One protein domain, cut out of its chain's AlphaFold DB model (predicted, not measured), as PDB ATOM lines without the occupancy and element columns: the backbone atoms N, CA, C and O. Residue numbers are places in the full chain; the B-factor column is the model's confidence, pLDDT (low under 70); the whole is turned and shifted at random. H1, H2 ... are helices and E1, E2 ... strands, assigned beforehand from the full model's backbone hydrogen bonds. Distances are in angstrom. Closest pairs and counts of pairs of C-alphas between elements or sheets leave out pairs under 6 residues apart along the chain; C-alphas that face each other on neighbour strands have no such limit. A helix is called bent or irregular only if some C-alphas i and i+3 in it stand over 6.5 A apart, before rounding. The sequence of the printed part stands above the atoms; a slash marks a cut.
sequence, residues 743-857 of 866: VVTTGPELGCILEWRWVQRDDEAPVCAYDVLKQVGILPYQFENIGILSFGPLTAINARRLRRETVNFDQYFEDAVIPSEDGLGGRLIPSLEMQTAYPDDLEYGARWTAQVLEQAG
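This is residues 743 to 857 of the 866 residues of the protein "Transglut_core2 domain-containing protein" of Trametes pubescens (UniProt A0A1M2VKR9). A strongly twisted sheet of four strands, E1 to E4, has helix H2 across one face and the short helix H1 beside its strands; the turn between E2 and E3 makes one end of the longest axis. Next to the E1 end of the sheet is a small two-stranded hairpin, E5 and E6, with the longest helix, H5, packed on E6 and the short helix H4 beyond the end of the hairpin. The printed part has 115 residues, with five named helices and six named strands in the order E1 E2 E3 E4 H1 H2 H3 E5 E6 H4 H5; both sheets are antiparallel, the larger in the order E1 - E2 - E3 - E4, and the class is mixed. It is compact, with a radius of gyration of the C-alphas of 14.3 A and spans of 45 by 34 by 31 A.

The larger sheet holds E1, residues 743 to 746, from C-alpha 743 at (128.846, 149.320, 123.587); E2, residues 749 to 759, 24.5 A long; E3, residues 767 to 774, 22.1 A; and E4, residues 777 to 781, 12.9 A. E2 bends by 71 degrees at residue 754. H1 is residues 783 to 788, H2 796 to 805 with 14.2 A, and H3 809 to 812. E5, residues 813 to 817, and E6, residues 827 to 830, make the smaller sheet. H4 is residues 832 to 837, and H5, residues 841 to 855, is 20.6 A long, ending at C-alpha 855 at (114.036, 139.170, 119.703).

E1 to E4 form a meander, each strand the antiparallel neighbour of the one before. N 744 and O 751 are 2.9 A apart between E1 and E2, N 757 and O 769 2.9 A between E2 and E3, and N 772 and O 779 2.9 A between E3 and E4. H2 makes two layers with this sheet, a helix on one face: it is over E2 at a height of 9.0 A and runs across the strands, at 76 degrees to E2 on the local plane. The closest C-alphas of E2 and H2 are those of Gly 751 and Leu 802, 6.9 A. H1 is on the sheet at a height of 5.4 A, only just over none of its strands, with 2 of its C-alphas falling on E4. H1 is only just irregular: C-alphas 784 and 787 are 7.0 A apart. H3 only grazes the sheet with residues 809 to 812, and only just touches H2, only at the corner, with 3 pairs of C-alphas within 8 A, the closest Arg 803 and Phe 809 at 5.5 A. In the hairpin of E5 and E6, N 814 and O 829 are 2.9 A apart. The closest C-alphas of E6 and H5 are those of Arg 827 and Gly 845, 7.1 A. H4 and H5 are close but not clearly touching, Gln 835 and Leu 842 having the closest C-alphas at 7.0 A, and are about perpendicular at 85 degrees. Every O i to N i+4 pair is within hydrogen-bond range in H2, H4 and H5; in H1 it is 0 of 2, beside 2 of 3 O i to N i+3 pairs, and H3 is too short for an i+4 pair.

The two C-alphas farthest apart are those of Asp 763 and Glu 821, 45.6 A. The printed part has no cut and no long link. The mean pLDDT of the printed part is 92.1, and residues 783 to 786, which belong to H1, are under 70.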
ATOM      1  N   VAL A 743     128.521 148.263 124.548       97.00
ATOM      2  CA  VAL A 743     128.846 149.320 123.587       97.00
ATOM      3  C   VAL A 743     127.716 150.336 123.512       97.00
ATOM      4  O   VAL A 743     126.540 149.991 123.382       97.00
ATOM      5  N   VAL A 744     128.092 151.606 123.553       96.00
ATOM      6  CA  VAL A 744     127.175 152.739 123.458       96.00
ATOM      7  C   VAL A 744     127.659 153.712 122.396       96.00
ATOM      8  O   VAL A 744     128.859 153.862 122.156       96.00
ATOM      9  N   THR A 745     126.720 154.397 121.761       93.81
ATOM     10  CA  THR A 745     126.996 155.502 120.850       93.81
ATOM     11  C   THR A 745     126.323 156.772 121.345       93.81
ATOM     12  O   THR A 745     125.220 156.742 121.888       93.81
ATOM     13  N   THR A 746     127.001 157.903 121.159       89.38
ATOM     14  CA  THR A 746     126.437 159.241 121.386       89.38
ATOM     15  C   THR A 746     126.675 160.068 120.132       89.38
ATOM     16  O   THR A 746     127.760 160.623 119.931       89.38
ATOM     17  N   GLY A 747     125.692 160.086 119.236       88.06
ATOM     18  CA  GLY A 747     125.897 160.595 117.880       88.06
ATOM     19  C   GLY A 747     126.903 159.720 117.108       88.06
ATOM     20  O   GLY A 747     126.708 158.505 117.053       88.06
ATOM     21  N   PRO A 748     127.969 160.289 116.507       88.19
ATOM     22  CA  PRO A 748     128.953 159.526 115.730       88.19
ATOM     23  C   PRO A 748     130.027 158.837 116.589       88.19
ATOM     24  O   PRO A 748     130.822 158.049 116.071       88.19
ATOM     25  N   GLU A 749     130.102 159.168 117.879       91.50
ATOM     26  CA  GLU A 749     131.139 158.662 118.773       91.50
ATOM     27  C   GLU A 749     130.766 157.299 119.348       91.50
ATOM     28  O   GLU A 749     129.653 157.104 119.839       91.50
ATOM     29  N   LEU A 750     131.736 156.388 119.329       94.69
ATOM     30  CA  LEU A 750     131.642 155.050 119.895       94.69
ATOM     31  C   LEU A 750     132.312 155.026 121.274       94.69
ATOM     32  O   LEU A 750     133.395 155.586 121.454       94.69
ATOM     33  N   GLY A 751     131.681 154.364 122.236       95.75
ATOM     34  CA  GLY A 751     132.227 154.132 123.566       95.75
ATOM     35  C   GLY A 751     131.732 152.819 124.154       95.75
ATOM     36  O   GLY A 751     130.970 152.079 123.531       95.75
ATOM     37  N   CYS A 752     132.160 152.529 125.372       96.81
ATOM     38  CA  CYS A 752     131.667 151.389 126.134       96.81
ATOM     39  C   CYS A 752     131.443 151.783 127.591       96.81
ATOM     40  O   CYS A 752     132.166 152.618 128.135       96.81
ATOM     41  N   ILE A 753     130.414 151.216 128.214       97.00
ATOM     42  CA  ILE A 753     130.152 151.433 129.636       97.00
ATOM     43  C   ILE A 753     131.291 150.783 130.416       97.00
ATOM     44  O   ILE A 753     131.514 149.577 130.312       97.00
ATOM     45  N   LEU A 754     132.011 151.594 131.180       95.44
ATOM     46  CA  LEU A 754     133.056 151.131 132.079       95.44
ATOM     47  C   LEU A 754     132.481 150.847 133.461       95.44
ATOM     48  O   LEU A 754     132.849 149.876 134.103       95.44
ATOM     49  N   GLU A 755     131.568 151.695 133.915       94.62
ATOM     50  CA  GLU A 755     131.092 151.678 135.287       94.62
ATOM     51  C   GLU A 755     129.669 152.244 135.350       94.62
ATOM     52  O   GLU A 755     129.291 153.110 134.559       94.62
ATOM     53  N   TRP A 756     128.873 151.769 136.307       94.31
ATOM     54  CA  TRP A 756     127.619 152.410 136.701       94.31
ATOM     55  C   TRP A 756     127.614 152.746 138.198       94.31
ATOM     56  O   TRP A 756     128.304 152.108 139.008       94.31
ATOM     57  N   ARG A 757     126.860 153.787 138.570       92.38
ATOM     58  CA  ARG A 757     126.677 154.235 139.958       92.38
ATOM     59  C   ARG A 757     125.324 154.903 140.170       92.38
ATOM     60  O   ARG A 757     124.799 155.560 139.280       92.38
ATOM     61  N   TRP A 758     124.797 154.772 141.381       89.81
ATOM     62  CA  TRP A 758     123.598 155.481 141.811       89.81
ATOM     63  C   TRP A 758     123.970 156.876 142.297       89.81
ATOM     64  O   TRP A 758     124.794 157.028 143.199       89.81
ATOM     65  N   VAL A 759     123.374 157.893 141.687       89.19
ATOM     66  CA  VAL A 759     123.537 159.288 142.087       89.19
ATOM     67  C   VAL A 759     122.273 159.703 142.818       89.19
ATOM     68  O   VAL A 759     121.192 159.762 142.232       89.19
ATOM     69  N   GLN A 760     122.415 159.970 144.116       89.12
ATOM     70  CA  GLN A 760     121.348 160.568 144.904       89.12
ATOM     71  C   GLN A 760     121.186 162.028 144.474       89.12
ATOM     72  O   GLN A 760     122.165 162.775 144.428       89.12
ATOM     73  N   ARG A 761     119.956 162.419 144.157       85.88
ATOM     74  CA  ARG A 761     119.569 163.809 143.921       85.88
ATOM     75  C   ARG A 761     118.775 164.309 145.119       85.88
ATOM     76  O   ARG A 761     118.143 163.506 145.814       85.88
ATOM     77  N   ASP A 762     118.841 165.610 145.366       88.00
ATOM     78  CA  ASP A 762     118.052 166.241 146.419       88.00
ATOM     79  C   ASP A 762     116.561 166.013 146.111       88.00
ATOM     80  O   ASP A 762     116.097 166.320 145.016       88.00
ATOM     81  N   ASP A 763     115.842 165.399 147.054       87.19
ATOM     82  CA  ASP A 763     114.400 165.103 147.006       87.19
ATOM     83  C   ASP A 763     113.889 164.151 145.892       87.19
ATOM     84  O   ASP A 763     112.680 163.923 145.793       87.19
ATOM     85  N   GLU A 764     114.766 163.513 145.105       87.38
ATOM     86  CA  GLU A 764     114.390 162.535 144.065       87.38
ATOM     87  C   GLU A 764     114.891 161.110 144.371       87.38
ATOM     88  O   GLU A 764     115.821 160.886 145.153       87.38
ATOM     89  N   ALA A 765     114.273 160.107 143.734       86.31
ATOM     90  CA  ALA A 765     114.785 158.740 143.773       86.31
ATOM     91  C   ALA A 765     116.201 158.691 143.162       86.31
ATOM     92  O   ALA A 765     116.454 159.386 142.175       86.31
ATOM     93  N   PRO A 766     117.129 157.886 143.716       87.88
ATOM     94  CA  PRO A 766     118.467 157.758 143.158       87.88
ATOM     95  C   PRO A 766     118.385 157.319 141.698       87.88
ATOM     96  O   PRO A 766     117.675 156.371 141.357       87.88
ATOM     97  N   VAL A 767     119.128 158.008 140.838       89.75
ATOM     98  CA  VAL A 767     119.171 157.715 139.404       89.75
ATOM     99  C   VAL A 767     120.483 157.035 139.040       89.75
ATOM    100  O   VAL A 767     121.535 157.345 139.602       89.75
ATOM    101  N   CYS A 768     120.434 156.098 138.096       90.62
ATOM    102  CA  CYS A 768     121.640 155.450 137.595       90.62
ATOM    103  C   CYS A 768     122.405 156.412 136.674       90.62
ATOM    104  O   CYS A 768     121.821 157.051 135.797       90.62
ATOM    105  N   ALA A 769     123.716 156.510 136.870       92.38
ATOM    106  CA  ALA A 769     124.655 157.201 135.999       92.38
ATOM    107  C   ALA A 769     125.700 156.205 135.482       92.38
ATOM    108  O   ALA A 769     126.040 155.246 136.180       92.38
ATOM    109  N   TYR A 770     126.211 156.453 134.278       93.88
ATOM    110  CA  TYR A 770     127.218 155.618 133.626       93.88
ATOM    111  C   TYR A 770     128.492 156.410 133.383       93.88
ATOM    112  O   TYR A 770     128.427 157.532 132.884       93.88
ATOM    113  N   ASP A 771     129.641 155.805 133.647       93.50
ATOM    114  CA  ASP A 771     130.917 156.309 133.159       93.50
ATOM    115  C   ASP A 771     131.278 155.534 131.891       93.50
ATOM    116  O   ASP A 771     131.411 154.306 131.885       93.50
ATOM    117  N   VAL A 772     131.351 156.260 130.775       93.44
ATOM    118  CA  VAL A 772     131.546 155.693 129.440       93.44
ATOM    119  C   VAL A 772     132.969 155.968 128.991       93.44
ATOM    120  O   VAL A 772     133.397 157.119 128.884       93.44
ATOM    121  N   LEU A 773     133.688 154.897 128.694       93.62
ATOM    122  CA  LEU A 773     135.034 154.930 128.162       93.62
ATOM    123  C   LEU A 773     134.989 155.197 126.645       93.62
ATOM    124  O   LEU A 773     134.375 154.444 125.885       93.62
ATOM    125  N   LYS A 774     135.639 156.285 126.218       91.50
ATOM    126  CA  LYS A 774     135.713 156.781 124.835       91.50
ATOM    127  C   LYS A 774     137.139 157.167 124.435       91.50
ATOM    128  O   LYS A 774     138.030 157.258 125.276       91.50
ATOM    129  N   GLN A 775     137.322 157.537 123.164       87.19
ATOM    130  CA  GLN A 775     138.580 158.078 122.630       87.19
ATOM    131  C   GLN A 775     139.158 159.233 123.469       87.19
ATOM    132  O   GLN A 775     140.359 159.281 123.727       87.19
ATOM    133  N   VAL A 776     138.310 160.161 123.927       81.62
ATOM    134  CA  VAL A 776     138.736 161.331 124.722       81.62
ATOM    135  C   VAL A 776     139.037 161.004 126.192       81.62
ATOM    136  O   VAL A 776     139.558 161.847 126.922       81.62
ATOM    137  N   GLY A 777     138.746 159.781 126.632       86.06
ATOM    138  CA  GLY A 777     138.816 159.350 128.023       86.06
ATOM    139  C   GLY A 777     137.449 158.919 128.540       86.06
ATOM    140  O   GLY A 777     136.597 158.459 127.782       86.06
ATOM    141  N   ILE A 778     137.252 159.048 129.847       88.19
ATOM    142  CA  ILE A 778     136.039 158.582 130.518       88.19
ATOM    143  C   ILE A 778     135.112 159.767 130.738       88.19
ATOM    144  O   ILE A 778     135.517 160.778 131.312       88.19
ATOM    145  N   LEU A 779     133.886 159.645 130.236       89.06
ATOM    146  CA  LEU A 779     132.871 160.685 130.307       89.06
ATOM    147  C   LEU A 779     131.696 160.218 131.175       89.06
ATOM    148  O   LEU A 779     131.131 159.158 130.889       89.06
ATOM    149  N   PRO A 780     131.289 161.009 132.183       90.44
ATOM    150  CA  PRO A 780     130.115 160.707 132.985       90.44
ATOM    151  C   PRO A 780     128.827 161.072 132.235       90.44
ATOM    152  O   PRO A 780     128.664 162.191 131.747       90.44
ATOM    153  N   TYR A 781     127.874 160.146 132.209       88.25
ATOM    154  CA  TYR A 781     126.525 160.319 131.676       88.25
ATOM    155  C   TYR A 781     125.502 160.179 132.801       88.25
ATOM    156  O   TYR A 781     125.329 159.109 133.381       88.25
ATOM    157  N   GLN A 782     124.822 161.283 133.110       83.81
ATOM    158  CA  GLN A 782     123.719 161.308 134.071       83.81
ATOM    159  C   GLN A 782     122.380 160.996 133.394       83.81
ATOM    160  O   GLN A 782     122.245 161.156 132.183       83.81
ATOM    161  N   PHE A 783     121.384 160.607 134.194       69.88
ATOM    162  CA  PHE A 783     120.081 160.112 133.739       69.88
ATOM    163  C   PHE A 783     119.360 160.995 132.712       69.88
ATOM    164  O   PHE A 783     118.882 160.489 131.701       69.88
ATOM    165  N   GLU A 784     119.363 162.316 132.901       69.44
ATOM    166  CA  GLU A 784     118.772 163.273 131.946       69.44
ATOM    167  C   GLU A 784     119.386 163.192 130.540       69.44
ATOM    168  O   GLU A 784     118.725 163.489 129.549       69.44
ATOM    169  N   ASN A 785     120.635 162.730 130.451       69.00
ATOM    170  CA  ASN A 785     121.380 162.555 129.211       69.00
ATOM    171  C   ASN A 785     121.405 161.093 128.730       69.00
ATOM    172  O   ASN A 785     122.009 160.825 127.692       69.00
ATOM    173  N   ILE A 786     120.764 160.140 129.423       64.81
ATOM    174  CA  ILE A 786     120.723 158.735 128.972       64.81
ATOM    175  C   ILE A 786     119.955 158.604 127.656       64.81
ATOM    176  O   ILE A 786     120.341 157.793 126.828       64.81
ATOM    177  N   GLY A 787     118.961 159.459 127.390       75.31
ATOM    178  CA  GLY A 787     118.282 159.487 126.086       75.31
ATOM    179  C   GLY A 787     119.216 159.768 124.894       75.31
ATOM    180  O   GLY A 787     118.823 159.554 123.751       75.31
ATOM    181  N   ILE A 788     120.446 160.234 125.151       78.31
ATOM    182  CA  ILE A 788     121.498 160.457 124.147       78.31
ATOM    183  C   ILE A 788     122.320 159.179 123.902       78.31
ATOM    184  O   ILE A 788     122.924 159.037 122.839       78.31
ATOM    185  N   LEU A 789     122.364 158.257 124.869       87.38
ATOM    186  CA  LEU A 789     123.057 156.979 124.744       87.38
ATOM    187  C   LEU A 789     122.171 155.989 123.992       87.38
ATOM    188  O   LEU A 789     121.148 155.536 124.498       87.38
ATOM    189  N   SER A 790     122.599 155.599 122.797       90.31
ATOM    190  CA  SER A 790     122.033 154.441 122.109       90.31
ATOM    191  C   SER A 790     122.937 153.231 122.305       90.31
ATOM    192  O   SER A 790     124.133 153.291 122.022       90.31
ATOM    193  N   PHE A 791     122.373 152.119 122.773       90.38
ATOM    194  CA  PHE A 791     123.086 150.846 122.828       90.38
ATOM    195  C   PHE A 791     123.336 150.359 121.396       90.38
ATOM    196  O   PHE A 791     122.395 150.126 120.636       90.38
ATOM    197  N   GLY A 792     124.610 150.291 121.006       81.75
ATOM    198  CA  GLY A 792     125.032 150.045 119.628       81.75
ATOM    199  C   GLY A 792     125.530 148.613 119.406       81.75
ATOM    200  O   GLY A 792     125.972 147.968 120.356       81.75
ATOM    201  N   PRO A 793     125.506 148.104 118.161       93.81
ATOM    202  CA  PRO A 793     126.088 146.806 117.845       93.81
ATOM    203  C   PRO A 793     127.619 146.824 117.978       93.81
ATOM    204  O   PRO A 793     128.298 147.764 117.542       93.81
ATOM    205  N   LEU A 794     128.183 145.741 118.515       97.19
ATOM    206  CA  LEU A 794     129.627 145.520 118.569       97.19
ATOM    207  C   LEU A 794     130.048 144.609 117.414       97.19
ATOM    208  O   LEU A 794     130.022 143.389 117.527       97.19
ATOM    209  N   THR A 795     130.447 145.209 116.296       97.06
ATOM    210  CA  THR A 795     131.098 144.490 115.191       97.06
ATOM    211  C   THR A 795     132.588 144.292 115.479       97.06
ATOM    212  O   THR A 795     133.172 145.011 116.295       97.06
ATOM    213  N   ALA A 796     133.255 143.378 114.765       96.50
ATOM    214  CA  ALA A 796     134.709 143.203 114.890       96.50
ATOM    215  C   ALA A 796     135.481 144.492 114.541       96.50
ATOM    216  O   ALA A 796     136.486 144.821 115.170       96.50
ATOM    217  N   ILE A 797     134.980 145.274 113.578       96.62
ATOM    218  CA  ILE A 797     135.546 146.584 113.220       96.62
ATOM    219  C   ILE A 797     135.419 147.555 114.398       96.62
ATOM    220  O   ILE A 797     136.399 148.203 114.763       96.62
ATOM    221  N   ASN A 798     134.244 147.617 115.030       96.19
ATOM    222  CA  ASN A 798     134.001 148.461 116.200       96.19
ATOM    223  C   ASN A 798     134.865 148.039 117.397       96.19
ATOM    224  O   ASN A 798     135.407 148.904 118.077       96.19
ATOM    225  N   ALA A 799     135.060 146.735 117.618       97.25
ATOM    226  CA  ALA A 799     135.934 146.205 118.665       97.25
ATOM    227  C   ALA A 799     137.391 146.658 118.478       97.25
ATOM    228  O   ALA A 799     138.000 147.221 119.390       97.25
ATOM    229  N   ARG A 800     137.941 146.488 117.265       96.62
ATOM    230  CA  ARG A 800     139.297 146.956 116.919       96.62
ATOM    231  C   ARG A 800     139.424 148.469 117.047       96.62
ATOM    232  O   ARG A 800     140.448 148.956 117.526       96.62
ATOM    233  N   ARG A 801     138.395 149.206 116.618       95.44
ATOM    234  CA  ARG A 801     138.346 150.666 116.706       95.44
ATOM    235  C   ARG A 801     138.365 151.134 118.159       95.44
ATOM    236  O   ARG A 801     139.226 151.934 118.506       95.44
ATOM    237  N   LEU A 802     137.488 150.587 119.006       95.88
ATOM    238  CA  LEU A 802     137.441 150.885 120.441       95.88
ATOM    239  C   LEU A 802     138.801 150.662 121.089       95.88
ATOM    240  O   LEU A 802     139.317 151.573 121.730       95.88
ATOM    241  N   ARG A 803     139.416 149.501 120.853       96.25
ATOM    242  CA  ARG A 803     140.736 149.189 121.401       96.25
ATOM    243  C   ARG A 803     141.823 150.166 120.947       96.25
ATOM    244  O   ARG A 803     142.652 150.576 121.748       96.25
ATOM    245  N   ARG A 804     141.845 150.524 119.659       93.38
ATOM    246  CA  ARG A 804     142.883 151.394 119.081       93.38
ATOM    247  C   ARG A 804     142.742 152.848 119.518       93.38
ATOM    248  O   ARG A 804     143.747 153.517 119.734       93.38
ATOM    249  N   GLU A 805     141.512 153.346 119.571       91.56
ATOM    250  CA  GLU A 805     141.233 154.767 119.792       91.56
ATOM    251  C   GLU A 805     141.107 155.111 121.277       91.56
ATOM    252  O   GLU A 805     141.292 156.267 121.648       91.56
ATOM    253  N   THR A 806     140.820 154.133 122.136       90.94
ATOM    254  CA  THR A 806     140.496 154.399 123.535       90.94
ATOM    255  C   THR A 806     141.670 154.141 124.473       90.94
ATOM    256  O   THR A 806     142.213 153.039 124.551       90.94
ATOM    257  N   VAL A 807     142.031 155.167 125.243       86.69
ATOM    258  CA  VAL A 807     143.091 155.094 126.255       86.69
ATOM    259  C   VAL A 807     142.721 154.067 127.330       86.69
ATOM    260  O   VAL A 807     141.605 154.078 127.841       86.69
ATOM    261  N   ASN A 808     143.672 153.202 127.691       90.06
ATOM    262  CA  ASN A 808     143.530 152.158 128.716       90.06
ATOM    263  C   ASN A 808     142.465 151.082 128.433       90.06
ATOM    264  O   ASN A 808     142.085 150.374 129.357       90.06
ATOM    265  N   PHE A 809     142.001 150.904 127.191       96.06
ATOM    266  CA  PHE A 809     141.051 149.830 126.858       96.06
ATOM    267  C   PHE A 809     141.504 148.458 127.388       96.06
ATOM    268  O   PHE A 809     140.739 147.757 128.050       96.06
ATOM    269  N   ASP A 810     142.778 148.132 127.161       96.75
ATOM    270  CA  ASP A 810     143.396 146.858 127.538       96.75
ATOM    271  C   ASP A 810     143.408 146.618 129.069       96.75
ATOM    272  O   ASP A 810     143.578 145.485 129.499       96.75
ATOM    273  N   GLN A 811     143.196 147.645 129.905       95.06
ATOM    274  CA  GLN A 811     143.056 147.497 131.363       95.06
ATOM    275  C   GLN A 811     141.725 146.834 131.749       95.06
ATOM    276  O   GLN A 811     141.654 146.007 132.662       95.06
ATOM    277  N   TYR A 812     140.653 147.236 131.068       96.06
ATOM    278  CA  TYR A 812     139.286 147.022 131.535       96.06
ATOM    279  C   TYR A 812     138.584 145.852 130.857       96.06
ATOM    280  O   TYR A 812     137.589 145.360 131.385       96.06
ATOM    281  N   PHE A 813     139.095 145.393 129.714       97.81
ATOM    282  CA  PHE A 813     138.492 144.320 128.932       97.81
ATOM    283  C   PHE A 813     139.529 143.279 128.533       97.81
ATOM    284  O   PHE A 813     140.683 143.607 128.259       97.81
ATOM    285  N   GLU A 814     139.111 142.016 128.492       96.69
ATOM    286  CA  GLU A 814     139.986 140.892 128.149       96.69
ATOM    287  C   GLU A 814     139.615 140.189 126.845       96.69
ATOM    288  O   GLU A 814     140.507 139.644 126.202       96.69
ATOM    289  N   ASP A 815     138.346 140.253 126.430       97.56
ATOM    290  CA  ASP A 815     137.853 139.675 125.176       97.56
ATOM    291  C   ASP A 815     136.575 140.395 124.680       97.56
ATOM    292  O   ASP A 815     136.124 141.377 125.279       97.56
ATOM    293  N   ALA A 816     135.976 139.920 123.588       97.62
ATOM    294  CA  ALA A 816     134.652 140.308 123.125       97.62
ATOM    295  C   ALA A 816     133.868 139.105 122.585       97.62
ATOM    296  O   ALA A 816     134.397 138.273 121.853       97.62
ATOM    297  N   VAL A 817     132.567 139.070 122.869       97.00
ATOM    298  CA  VAL A 817     131.627 138.112 122.277       97.00
ATOM    299  C   VAL A 817     130.857 138.828 121.182       97.00
ATOM    300  O   VAL A 817     130.149 139.798 121.454       97.00
ATOM    301  N   ILE A 818     130.998 138.356 119.944       96.75
ATOM    302  CA  ILE A 818     130.332 138.911 118.760       96.75
ATOM    303  C   ILE A 818     129.584 137.764 118.072       96.75
ATOM    304  O   ILE A 818     130.172 137.056 117.256       96.75
ATOM    305  N   PRO A 819     128.307 137.529 118.424       94.56
ATOM    306  CA  PRO A 819     127.573 136.353 117.959       94.56
ATOM    307  C   PRO A 819     127.157 136.448 116.482       94.56
ATOM    308  O   PRO A 819     126.804 135.439 115.878       94.56
ATOM    309  N   SER A 820     127.182 137.645 115.888       93.19
ATOM    310  CA  SER A 820     126.826 137.874 114.487       93.19
ATOM    311  C   SER A 820     127.655 138.989 113.850       93.19
ATOM    312  O   SER A 820     128.113 139.907 114.527       93.19
ATOM    313  N   GLU A 821     127.829 138.934 112.525       94.00
ATOM    314  CA  GLU A 821     128.657 139.893 111.770       94.00
ATOM    315  C   GLU A 821     128.162 141.345 111.867       94.00
ATOM    316  O   GLU A 821     128.964 142.280 111.882       94.00
ATOM    317  N   ASP A 822     126.847 141.539 111.988       94.44
ATOM    318  CA  ASP A 822     126.228 142.852 112.203       94.44
ATOM    319  C   ASP A 822     126.421 143.392 113.630       94.44
ATOM    320  O   ASP A 822     126.012 144.514 113.918       94.44
ATOM    321  N   GLY A 823     127.065 142.621 114.514       95.75
ATOM    322  CA  GLY A 823     127.387 143.000 115.888       95.75
ATOM    323  C   GLY A 823     126.200 142.988 116.848       95.75
ATOM    324  O   GLY A 823     126.319 143.477 117.976       95.75
ATOM    325  N   LEU A 824     125.050 142.467 116.419       95.56
ATOM    326  CA  LEU A 824     123.844 142.404 117.233       95.56
ATOM    327  C   LEU A 824     124.053 141.489 118.448       95.56
ATOM    328  O   LEU A 824     124.482 140.349 118.313       95.56
ATOM    329  N   GLY A 825     123.758 141.991 119.649       94.31
ATOM    330  CA  GLY A 825     124.024 141.268 120.898       94.31
ATOM    331  C   GLY A 825     125.513 141.171 121.256       94.31
ATOM    332  O   GLY A 825     125.856 140.512 122.236       94.31
ATOM    333  N   GLY A 826     126.405 141.814 120.497       96.94
ATOM    334  CA  GLY A 826     127.829 141.812 120.796       96.94
ATOM    335  C   GLY A 826     128.161 142.613 122.062       96.94
ATOM    336  O   GLY A 826     127.571 143.664 122.316       96.94
ATOM    337  N   ARG A 827     129.112 142.119 122.858       97.38
ATOM    338  CA  ARG A 827     129.541 142.723 124.132       97.38
ATOM    339  C   ARG A 827     131.033 142.521 124.382       97.38
ATOM    340  O   ARG A 827     131.615 141.548 123.907       97.38
ATOM    341  N   LEU A 828     131.642 143.410 125.162       98.31
ATOM    342  CA  LEU A 828     132.998 143.218 125.676       98.31
ATOM    343  C   LEU A 828     132.970 142.326 126.926       98.31
ATOM    344  O   LEU A 828     131.993 142.333 127.679       98.31
ATOM    345  N   ILE A 829     134.042 141.567 127.145       98.00
ATOM    346  CA  ILE A 829     134.265 140.782 128.361       98.00
ATOM    347  C   ILE A 829     135.086 141.636 129.333       98.00
ATOM    348  O   ILE A 829     136.235 141.963 129.011       98.00
ATOM    349  N   PRO A 830     134.527 142.032 130.493       97.38
ATOM    350  CA  PRO A 830     135.258 142.805 131.491       97.38
ATOM    351  C   PRO A 830     136.469 142.029 132.013       97.38
ATOM    352  O   PRO A 830     136.396 140.814 132.175       97.38
ATOM    353  N   SER A 831     137.567 142.716 132.317       96.44
ATOM    354  CA  SER A 831     138.729 142.113 132.974       96.44
ATOM    355  C   SER A 831     138.374 141.627 134.384       96.44
ATOM    356  O   SER A 831     137.378 142.052 134.969       96.44
ATOM    357  N   LEU A 832     139.202 140.760 134.974       94.06
ATOM    358  CA  LEU A 832     138.961 140.246 136.330       94.06
ATOM    359  C   LEU A 832     138.825 141.356 137.394       94.06
ATOM    360  O   LEU A 832     138.021 141.226 138.318       94.06
ATOM    361  N   GLU A 833     139.565 142.458 137.247       91.12
ATOM    362  CA  GLU A 833     139.422 143.656 138.088       91.12
ATOM    363  C   GLU A 833     137.984 144.197 138.016       91.12
ATOM    364  O   GLU A 833     137.327 144.391 139.042       91.12
ATOM    365  N   MET A 834     137.457 144.345 136.799       94.00
ATOM    366  CA  MET A 834     136.095 144.818 136.563       94.00
ATOM    367  C   MET A 834     135.039 143.810 137.010       94.00
ATOM    368  O   MET A 834     134.034 144.210 137.591       94.00
ATOM    369  N   GLN A 835     135.267 142.510 136.819       94.88
ATOM    370  CA  GLN A 835     134.385 141.455 137.329       94.88
ATOM    371  C   GLN A 835     134.345 141.454 138.865       94.88
ATOM    372  O   GLN A 835     133.299 141.241 139.463       94.88
ATOM    373  N   THR A 836     135.459 141.761 139.531       91.94
ATOM    374  CA  THR A 836     135.501 141.874 140.997       91.94
ATOM    375  C   THR A 836     134.739 143.107 141.492       91.94
ATOM    376  O   THR A 836     134.117 143.072 142.556       91.94
ATOM    377  N   ALA A 837     134.766 144.204 140.730       91.38
ATOM    378  CA  ALA A 837     134.016 145.420 141.038       91.38
ATOM    379  C   ALA A 837     132.513 145.304 140.706       91.38
ATOM    380  O   ALA A 837     131.687 145.830 141.456       91.38
ATOM    381  N   TYR A 838     132.171 144.581 139.636       95.00
ATOM    382  CA  TYR A 838     130.826 144.424 139.072       95.00
ATOM    383  C   TYR A 838     130.507 142.942 138.792       95.00
ATOM    384  O   TYR A 838     130.359 142.541 137.633       95.00
ATOM    385  N   PRO A 839     130.385 142.102 139.835       95.81
ATOM    386  CA  PRO A 839     130.314 140.644 139.685       95.81
ATOM    387  C   PRO A 839     129.087 140.142 138.922       95.81
ATOM    388  O   PRO A 839     129.132 139.068 138.331       95.81
ATOM    389  N   ASP A 840     128.001 140.913 138.907       96.75
ATOM    390  CA  ASP A 840     126.743 140.495 138.284       96.75
ATOM    391  C   ASP A 840     126.682 140.859 136.779       96.75
ATOM    392  O   ASP A 840     125.798 140.387 136.059       96.75
ATOM    393  N   ASP A 841     127.594 141.707 136.284       96.88
ATOM    394  CA  ASP A 841     127.501 142.308 134.944       96.88
ATOM    395  C   ASP A 841     127.905 141.349 133.819       96.88
ATOM    396  O   ASP A 841     127.357 141.446 132.720       96.88
ATOM    397  N   LEU A 842     128.793 140.386 134.087       96.31
ATOM    398  CA  LEU A 842     129.183 139.378 133.096       96.31
ATOM    399  C   LEU A 842     127.991 138.483 132.720       96.31
ATOM    400  O   LEU A 842     127.665 138.329 131.541       96.31
ATOM    401  N   GLU A 843     127.302 137.940 133.727       96.50
ATOM    402  CA  GLU A 843     126.116 137.098 133.537       96.50
ATOM    403  C   GLU A 843     124.932 137.912 132.995       96.50
ATOM    404  O   GLU A 843     124.187 137.453 132.125       96.50
ATOM    405  N   TYR A 844     124.746 139.145 133.481       96.31
ATOM    406  CA  TYR A 844     123.719 140.040 132.951       96.31
ATOM    407  C   TYR A 844     123.940 140.329 131.461       96.31
ATOM    408  O   TYR A 844     123.000 140.205 130.676       96.31
ATOM    409  N   GLY A 845     125.177 140.632 131.057       96.19
ATOM    410  CA  GLY A 845     125.538 140.849 129.659       96.19
ATOM    411  C   GLY A 845     125.273 139.623 128.783       96.19
ATOM    412  O   GLY A 845     124.727 139.763 127.692       96.19
ATOM    413  N   ALA A 846     125.576 138.415 129.269       96.12
ATOM    414  CA  ALA A 846     125.275 137.174 128.551       96.12
ATOM    415  C   ALA A 846     123.761 136.965 128.342       96.12
ATOM    416  O   ALA A 846     123.322 136.639 127.236       96.12
ATOM    417  N   ARG A 847     122.944 137.216 129.376       95.81
ATOM    418  CA  ARG A 847     121.474 137.159 129.268       95.81
ATOM    419  C   ARG A 847     120.930 138.209 128.307       95.81
ATOM    420  O   ARG A 847     120.043 137.897 127.516       95.81
ATOM    421  N   TRP A 848     121.476 139.423 128.345       95.50
ATOM    422  CA  TRP A 848     121.124 140.484 127.406       95.50
ATOM    423  C   TRP A 848     121.428 140.076 125.959       95.50
ATOM    424  O   TRP A 848     120.550 140.190 125.105       95.50
ATOM    425  N   THR A 849     122.611 139.511 125.685       95.25
ATOM    426  CA  THR A 849     122.959 138.987 124.353       95.25
ATOM    427  C   THR A 849     121.934 137.955 123.877       95.25
ATOM    428  O   THR A 849     121.442 138.058 122.754       95.25
ATOM    429  N   ALA A 850     121.570 136.990 124.728       95.19
ATOM    430  CA  ALA A 850     120.588 135.963 124.381       95.19
ATOM    431  C   ALA A 850     119.205 136.557 124.057       95.19
ATOM    432  O   ALA A 850     118.616 136.206 123.037       95.19
ATOM    433  N   GLN A 851     118.722 137.499 124.875       95.00
ATOM    434  CA  GLN A 851     117.436 138.173 124.661       95.00
ATOM    435  C   GLN A 851     117.408 138.975 123.357       95.00
ATOM    436  O   GLN A 851     116.425 138.924 122.623       95.00
ATOM    437  N   VAL A 852     118.485 139.702 123.049       94.44
ATOM    438  CA  VAL A 852     118.582 140.497 121.816       94.44
ATOM    439  C   VAL A 852     118.577 139.599 120.576       94.44
ATOM    440  O   VAL A 852     117.927 139.924 119.581       94.44
ATOM    441  N   LEU A 853     119.259 138.450 120.626       93.62
ATOM    442  CA  LEU A 853     119.252 137.477 119.531       93.62
ATOM    443  C   LEU A 853     117.882 136.813 119.357       93.62
ATOM    444  O   LEU A 853     117.404 136.700 118.228       93.62
ATOM    445  N   GLU A 854     117.223 136.442 120.458       94.44
ATOM    446  CA  GLU A 854     115.875 135.865 120.443       94.44
ATOM    447  C   GLU A 854     114.853 136.843 119.845       94.44
ATOM    448  O   GLU A 854     114.087 136.475 118.954       94.44
ATOM    449  N   GLN A 855     114.893 138.115 120.255       95.00
ATOM    450  CA  GLN A 855     114.036 139.170 119.703       95.00
ATOM    451  C   GLN A 855     114.264 139.393 118.203       95.00
ATOM    452  O   GLN A 855     113.338 139.772 117.486       95.00
ATOM    453  N   ALA A 856     115.476 139.126 117.714       94.12
ATOM    454  CA  ALA A 856     115.813 139.176 116.297       94.12
ATOM    455  C   ALA A 856     115.540 137.862 115.541       94.12
ATOM    456  O   ALA A 856     115.851 137.772 114.351       94.12
ATOM    457  N   GLY A 857     114.974 136.846 116.201       94.44
ATOM    458  CA  GLY A 857     114.676 135.543 115.605       94.44
ATOM    459  C   GLY A 857     115.920 134.719 115.256       94.44
ATOM    460  O   GLY A 857     115.871 133.912 114.328       94.44
TER     461      GLY A 857